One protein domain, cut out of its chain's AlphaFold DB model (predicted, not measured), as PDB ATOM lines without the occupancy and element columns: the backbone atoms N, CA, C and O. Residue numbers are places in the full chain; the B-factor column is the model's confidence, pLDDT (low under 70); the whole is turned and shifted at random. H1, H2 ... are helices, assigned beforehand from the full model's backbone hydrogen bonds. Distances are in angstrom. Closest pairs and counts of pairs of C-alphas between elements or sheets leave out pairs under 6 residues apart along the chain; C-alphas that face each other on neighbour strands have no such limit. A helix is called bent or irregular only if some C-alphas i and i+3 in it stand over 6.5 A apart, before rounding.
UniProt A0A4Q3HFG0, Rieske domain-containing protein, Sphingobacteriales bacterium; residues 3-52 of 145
ATOM      1  N   PHE A   3       4.167  35.204  -6.644       83.88
ATOM      2  CA  PHE A   3       3.803  34.111  -5.735       83.88
ATOM      3  C   PHE A   3       3.675  34.535  -4.267       83.88
ATOM      4  O   PHE A   3       2.902  33.934  -3.536       83.88
ATOM      5  N   GLY A   4       4.375  35.591  -3.836       87.00
ATOM      6  CA  GLY A   4       4.305  36.062  -2.447       87.00
ATOM      7  C   GLY A   4       2.924  36.606  -2.073       87.00
ATOM      8  O   GLY A   4       2.362  36.221  -1.052       87.00
ATOM      9  N   THR A   5       2.348  37.455  -2.929       88.06
ATOM     10  CA  THR A   5       1.005  38.018  -2.725       88.06
ATOM     11  C   THR A   5      -0.067  36.934  -2.763       88.06
ATOM     12  O   THR A   5      -0.948  36.921  -1.906       88.06
ATOM     13  N   LEU A   6       0.039  35.994  -3.709       88.94
ATOM     14  CA  LEU A   6      -0.899  34.881  -3.827       88.94
ATOM     15  C   LEU A   6      -0.888  33.994  -2.574       88.94
ATOM     16  O   LEU A   6      -1.950  33.695  -2.034       88.94
ATOM     17  N   SER A   7       0.298  33.654  -2.058       90.12
ATOM     18  CA  SER A   7       0.433  32.894  -0.810       90.12
ATOM     19  C   SER A   7      -0.205  33.610   0.381       90.12
ATOM     20  O   SER A   7      -0.861  32.967   1.193       90.12
ATOM     21  N   GLY A   8      -0.048  34.935   0.486       91.56
ATOM     22  CA  GLY A   8      -0.655  35.719   1.566       91.56
ATOM     23  C   GLY A   8      -2.185  35.671   1.555       91.56
ATOM     24  O   GLY A   8      -2.797  35.472   2.602       91.56
ATOM     25  N   ILE A   9      -2.791  35.789   0.370       91.94
ATOM     26  CA  ILE A   9      -4.248  35.688   0.193       91.94
ATOM     27  C   ILE A   9      -4.725  34.278   0.552       91.94
ATOM     28  O   ILE A   9      -5.622  34.128   1.376       91.94
ATOM     29  N   MET A  10      -4.073  33.248   0.007       92.06
ATOM     30  CA  MET A  10      -4.440  31.852   0.258       92.06
ATOM     31  C   MET A  10      -4.368  31.479   1.746       92.06
ATOM     32  O   MET A  10      -5.274  30.828   2.255       92.06
ATOM     33  N   ILE A  11      -3.319  31.910   2.460       91.19
ATOM     34  CA  ILE A  11      -3.171  31.645   3.901       91.19
ATOM     35  C   ILE A  11      -4.245  32.385   4.707       91.19
ATOM     36  O   ILE A  11      -4.817  31.813   5.633       91.19
ATOM     37  N   SER A  12      -4.521  33.649   4.370       94.00
ATOM     38  CA  SER A  12      -5.558  34.439   5.045       94.00
ATOM     39  C   SER A  12      -6.939  33.807   4.879       94.00
ATOM     40  O   SER A  12      -7.677  33.682   5.854       94.00
ATOM     41  N   ASP A  13      -7.277  33.391   3.660       94.12
ATOM     42  CA  ASP A  13      -8.557  32.761   3.356       94.12
ATOM     43  C   ASP A  13      -8.712  31.427   4.098       94.12
ATOM     44  O   ASP A  13      -9.754  31.194   4.707       94.12
ATOM     45  N   GLU A  14      -7.660  30.604   4.157       88.88
ATOM     46  CA  GLU A  14      -7.664  29.345   4.913       88.88
ATOM     47  C   GLU A  14      -7.910  29.574   6.419       88.88
ATOM     48  O   GLU A  14      -8.729  28.886   7.027       88.88
ATOM     49  N   ILE A  15      -7.266  30.584   7.022       93.69
ATOM     50  CA  ILE A  15      -7.463  30.950   8.441       93.69
ATOM     51  C   ILE A  15      -8.903  31.412   8.703       93.69
ATOM     52  O   ILE A  15      -9.471  31.112   9.753       93.69
ATOM     53  N   LEU A  16      -9.487  32.153   7.762       95.25
ATOM     54  CA  LEU A  16     -10.845  32.686   7.863       95.25
ATOM     55  C   LEU A  16     -11.922  31.683   7.415       95.25
ATOM     56  O   LEU A  16     -13.111  31.993   7.502       95.25
ATOM     57  N   GLY A  17     -11.535  30.493   6.938       91.12
ATOM     58  CA  GLY A  17     -12.450  29.495   6.378       91.12
ATOM     59  C   GLY A  17     -13.117  29.935   5.069       91.12
ATOM     60  O   GLY A  17     -14.188  29.436   4.716       91.12
ATOM     61  N   ILE A  18     -12.518  30.889   4.357       94.56
ATOM     62  CA  ILE A  18     -12.977  31.381   3.060       94.56
ATOM     63  C   ILE A  18     -12.454  30.432   1.981       94.56
ATOM     64  O   ILE A  18     -11.267  30.130   1.901       94.56
ATOM     65  N   LYS A  19     -13.350  29.947   1.119       89.94
ATOM     66  CA  LYS A  19     -12.964  29.055   0.026       89.94
ATOM     67  C   LYS A  19     -12.188  29.836  -1.040       89.94
ATOM     68  O   LYS A  19     -12.732  30.765  -1.630       89.94
ATOM     69  N   ASN A  20     -10.963  29.403  -1.331       88.44
ATOM     70  CA  ASN A  20     -10.087  30.026  -2.318       88.44
ATOM     71  C   ASN A  20      -9.826  29.077  -3.507       88.44
ATOM     72  O   ASN A  20      -9.496  27.904  -3.334       88.44
ATOM     73  N   GLU A  21      -9.993  29.589  -4.730       86.19
ATOM     74  CA  GLU A  21      -9.853  28.836  -5.988       86.19
ATOM     75  C   GLU A  21      -8.417  28.363  -6.275       86.19
ATOM     76  O   GLU A  21      -8.204  27.355  -6.950       86.19
ATOM     77  N   TYR A  22      -7.422  29.051  -5.719       85.50
ATOM     78  CA  TYR A  22      -6.009  28.729  -5.876       85.50
ATOM     79  C   TYR A  22      -5.541  27.649  -4.891       85.50
ATOM     80  O   TYR A  22      -4.522  27.008  -5.148       85.50
ATOM     81  N   THR A  23      -6.275  27.379  -3.802       82.50
ATOM     82  CA  THR A  23      -5.890  26.377  -2.787       82.50
ATOM     83  C   THR A  23      -5.723  24.981  -3.378       82.50
ATOM     84  O   THR A  23      -4.710  24.325  -3.130       82.50
ATOM     85  N   GLU A  24      -6.650  24.539  -4.228       79.06
ATOM     86  CA  GLU A  24      -6.513  23.253  -4.924       79.06
ATOM     87  C   GLU A  24      -5.385  23.288  -5.958       79.06
ATOM     88  O   GLU A  24      -4.565  22.369  -6.018       79.06
ATOM     89  N   LEU A  25      -5.300  24.377  -6.731       82.62
ATOM     90  CA  LEU A  25      -4.294  24.536  -7.777       82.62
ATOM     91  C   LEU A  25      -2.873  24.506  -7.220       82.62
ATOM     92  O   LEU A  25      -1.990  24.007  -7.907       82.62
ATOM     93  N   PHE A  26      -2.635  25.013  -6.007       80.94
ATOM     94  CA  PHE A  26      -1.312  25.056  -5.378       80.94
ATOM     95  C   PHE A  26      -1.101  24.017  -4.265       80.94
ATOM     96  O   PHE A  26      -0.017  23.976  -3.677       80.94
ATOM     97  N   SER A  27      -2.064  23.123  -4.031       80.12
ATOM     98  CA  SER A  27      -2.000  22.122  -2.960       80.12
ATOM     99  C   SER A  27      -0.749  21.239  -3.060       80.12
ATOM    100  O   SER A  27      -0.566  20.565  -4.070       80.12
ATOM    101  N   PRO A  28       0.134  21.170  -2.048       72.38
ATOM    102  CA  PRO A  28       1.321  20.307  -2.086       72.38
ATOM    103  C   PRO A  28       0.966  18.811  -2.101       72.38
ATOM    104  O   PRO A  28       1.767  17.989  -2.537       72.38
ATOM    105  N   SER A  29      -0.263  18.452  -1.718       69.62
ATOM    106  CA  SER A  29      -0.777  17.076  -1.705       69.62
ATOM    107  C   SER A  29      -1.034  16.488  -3.101       69.62
ATOM    108  O   SER A  29      -1.472  15.348  -3.221       69.62
ATOM    109  N   ARG A  30      -0.752  17.237  -4.175       65.25
ATOM    110  CA  ARG A  30      -0.855  16.785  -5.576       65.25
ATOM    111  C   ARG A  30       0.277  15.854  -6.034       65.25
ATOM    112  O   ARG A  30       0.270  15.402  -7.179       65.25
ATOM    113  N   ILE A  31       1.238  15.543  -5.161       59.62
ATOM    114  CA  ILE A  31       2.309  14.581  -5.443       59.62
ATOM    115  C   ILE A  31       1.712  13.168  -5.463       59.62
ATOM    116  O   ILE A  31       1.329  12.633  -4.427       59.62
ATOM    117  N   LYS A  32       1.654  12.544  -6.647       61.41
ATOM    118  CA  LYS A  32       1.379  11.106  -6.794       61.41
ATOM    119  C   LYS A  32       2.692  10.343  -6.563       61.41
ATOM    120  O   LYS A  32       3.538  10.383  -7.454       61.41
ATOM    121  N   PRO A  33       2.869   9.598  -5.454       58.00
ATOM    122  CA  PRO A  33       4.149   8.958  -5.111       58.00
ATOM    123  C   PRO A  33       4.655   7.948  -6.155       58.00
ATOM    124  O   PRO A  33       5.831   7.611  -6.192       58.00
ATOM    125  N   ILE A  34       3.756   7.463  -7.013       60.28
ATOM    126  CA  ILE A  34       4.027   6.444  -8.034       60.28
ATOM    127  C   ILE A  34       4.573   7.076  -9.328       60.28
ATOM    128  O   ILE A  34       5.326   6.441 -10.064       60.28
ATOM    129  N   ALA A  35       4.232   8.336  -9.609       58.28
ATOM    130  CA  ALA A  35       4.636   9.034 -10.825       58.28
ATOM    131  C   ALA A  35       5.959   9.772 -10.583       58.28
ATOM    132  O   ALA A  35       5.968  10.970 -10.324       58.28
ATOM    133  N   GLY A  36       7.075   9.042 -10.626       56.12
ATOM    134  CA  GLY A  36       8.410   9.648 -10.558       56.12
ATOM    135  C   GLY A  36       9.381   8.987  -9.591       56.12
ATOM    136  O   GLY A  36      10.498   9.465  -9.465       56.12
ATOM    137  N   PHE A  37       9.015   7.877  -8.942       61.16
ATOM    138  CA  PHE A  37       9.947   7.144  -8.079       61.16
ATOM    139  C   PHE A  37      11.177   6.632  -8.854       61.16
ATOM    140  O   PHE A  37      12.298   6.696  -8.358       61.16
ATOM    141  N   THR A  38      10.997   6.187 -10.103       60.84
ATOM    142  CA  THR A  38      12.107   5.757 -10.973       60.84
ATOM    143  C   THR A  38      13.001   6.914 -11.405       60.84
ATOM    144  O   THR A  38      14.220   6.760 -11.424       60.84
ATOM    145  N   GLU A  39      12.409   8.067 -11.717       58.56
ATOM    146  CA  GLU A  39      13.143   9.287 -12.073       58.56
ATOM    147  C   GLU A  39      13.904   9.829 -10.858       58.56
ATOM    148  O   GLU A  39      15.085  10.128 -10.950       58.56
ATOM    149  N   PHE A  40      13.279   9.829  -9.677       60.59
ATOM    150  CA  PHE A  40      13.900  10.236  -8.420       60.59
ATOM    151  C   PHE A  40      15.143   9.400  -8.089       60.59
ATOM    152  O   PHE A  40      16.170   9.957  -7.714       60.59
ATOM    153  N   ILE A  41      15.097   8.074  -8.257       63.19
ATOM    154  CA  ILE A  41      16.270   7.215  -8.026       63.19
ATOM    155  C   ILE A  41      17.365   7.465  -9.075       63.19
ATOM    156  O   ILE A  41      18.540   7.519  -8.714       63.19
ATOM    157  N   LYS A  42      17.007   7.645 -10.353       63.31
ATOM    158  CA  LYS A  42      17.980   7.929 -11.422       63.31
ATOM    159  C   LYS A  42      18.683   9.274 -11.233       63.31
ATOM    160  O   LYS A  42      19.904   9.325 -11.331       63.31
ATOM    161  N   GLU A  43      17.934  10.323 -10.913       58.62
ATOM    162  CA  GLU A  43      18.471  11.671 -10.700       58.62
ATOM    163  C   GLU A  43      19.360  11.739  -9.445       58.62
ATOM    164  O   GLU A  43      20.405  12.388  -9.447       58.62
ATOM    165  N   ASN A  44      19.021  10.997  -8.382       57.91
ATOM    166  CA  ASN A  44      19.826  10.973  -7.155       57.91
ATOM    167  C   ASN A  44      21.046  10.032  -7.217       57.91
ATOM    168  O   ASN A  44      21.967  10.185  -6.416       57.91
ATOM    169  N   ALA A  45      21.108   9.083  -8.158       60.66
ATOM    170  CA  ALA A  45      22.273   8.205  -8.320       60.66
ATOM    171  C   ALA A  45      23.543   8.986  -8.704       60.66
ATOM    172  O   ALA A  45      24.644   8.631  -8.282       60.66
ATOM    173  N   ASN A  46      23.384  10.085  -9.449       56.88
ATOM    174  CA  ASN A  46      24.498  10.938  -9.851       56.88
ATOM    175  C   ASN A  46      25.106  11.688  -8.651       56.88
ATOM    176  O   ASN A  46      26.319  11.858  -8.572       56.88
ATOM    177  N   VAL A  47      24.280  12.046  -7.656       57.81
ATOM    178  CA  VAL A  47      24.735  12.658  -6.396       57.81
ATOM    179  C   VAL A  47      25.691  11.714  -5.670       57.81
ATOM    180  O   VAL A  47      26.800  12.112  -5.333       57.81
ATOM    181  N   ALA A  48      25.315  10.442  -5.502       55.19
ATOM    182  CA  ALA A  48      26.164   9.447  -4.840       55.19
ATOM    183  C   ALA A  48      27.505   9.225  -5.563       55.19
ATOM    184  O   ALA A  48      28.507   8.932  -4.914       55.19
ATOM    185  N   TRP A  49      27.541   9.389  -6.890       56.19
ATOM    186  CA  TRP A  49      28.759   9.216  -7.679       56.19
ATOM    187  C   TRP A  49      29.709  10.409  -7.600       56.19
ATOM    188  O   TRP A  49      30.911  10.217  -7.406       56.19
ATOM    189  N   HIS A  50      29.164  11.626  -7.595       55.66
ATOM    190  CA  HIS A  50      29.929  12.833  -7.284       55.66
ATOM    191  C   HIS A  50      30.507  12.819  -5.856       55.66
ATOM    192  O   HIS A  50      31.574  13.367  -5.633       55.66
ATOM    193  N   PHE A  51      29.887  12.117  -4.901       53.62
ATOM    194  CA  PHE A  51      30.431  11.978  -3.542       53.62
ATOM    195  C   PHE A  51      31.606  10.988  -3.405       53.62
ATOM    196  O   PHE A  51      32.342  11.068  -2.423       53.62
ATOM    197  N   ILE A  52      31.783  10.038  -4.334       50.91
ATOM    198  CA  ILE A  52      32.818   8.986  -4.227       50.91
ATOM    199  C   ILE A  52      34.067   9.320  -5.058       50.91
ATOM    200  O   ILE A  52      35.172   8.941  -4.667       50.91
TER     201      ILE A  52
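What this domain is: This is residues 3 to 52 of the 145 residues of the protein "Rieske domain-containing protein" of Sphingobacteriales bacterium (UniProt A0A4Q3HFG0). A single helix, H3, stands out alone at the far end of a stretched chain, and at the other end H1 and H2 form a small, loosely formed corner, with no core joining the two ends. The arm of residues 27 to 52, of which 37 to 52 belong to H3, sticks out free and makes most of the length. The printed part has 50 residues with three named helices, in the order H1, H2, H3 along the chain, and no named strand; the class is all helix. The whole is extended, with a radius of gyration of the C-alphas of 17.6 A, and the C-alphas span 50 by 23 by 14 A.

How they stand to each other: The longest helix, H3, residues 37 to 52, touches no helix. H2, residues 21 to 26, is apart from H3, although the two follow each other in the chain. H1, residues 3 to 16, is apart from H3 too. H1 and H2 are close but not clearly touching, with 2 pairs of C-alphas within 8 A. Their closest C-alphas are those of Met 10 and Thr 23, 6.4 A apart. Their centres are 10.5 A apart, and they run opposite ways at a steep tilt of 62 degrees. In H1 every O i to N i+4 pair is within hydrogen-bond range; in H3 it is 9 of 12 and in H2 1 of 2.

Where its parts are: H3 begins at Phe 37, C-alpha at (9.947, 7.144, -8.079), and ends at Ile 52, C-alpha at (32.818, 8.986, -4.227), 23.3 A from first to last C-alpha. It is neither bent nor irregular, but only just: C-alphas 43 and 46 are 6.1 A apart. H2, Glu 21 to Phe 26, measures 9.4 A and is only just irregular, with C-alphas 21 and 24 6.6 A apart. H1, Phe 3 to Leu 16, measures 20.0 A and begins at C-alpha (3.803, 34.111, -5.735).

The domain as a whole: The two C-alphas farthest apart are those of Ile 18 and Ile 52, at 51.5 A, and the first and last printed C-alphas, of Phe 3 and Ile 52, are 38.4 A apart. The printed part has no cut. The link from H1 to H2, 4 residues, is tight; the link from H2 to H3, 10 residues, is short but not tight; no link is long. The mean pLDDT of the printed part is 74.1, and residues 29 to 52 are under 70. The mean is 91 in H1, 83 in H2 and 58 in H3, which lies within that low-confidence stretch of the model.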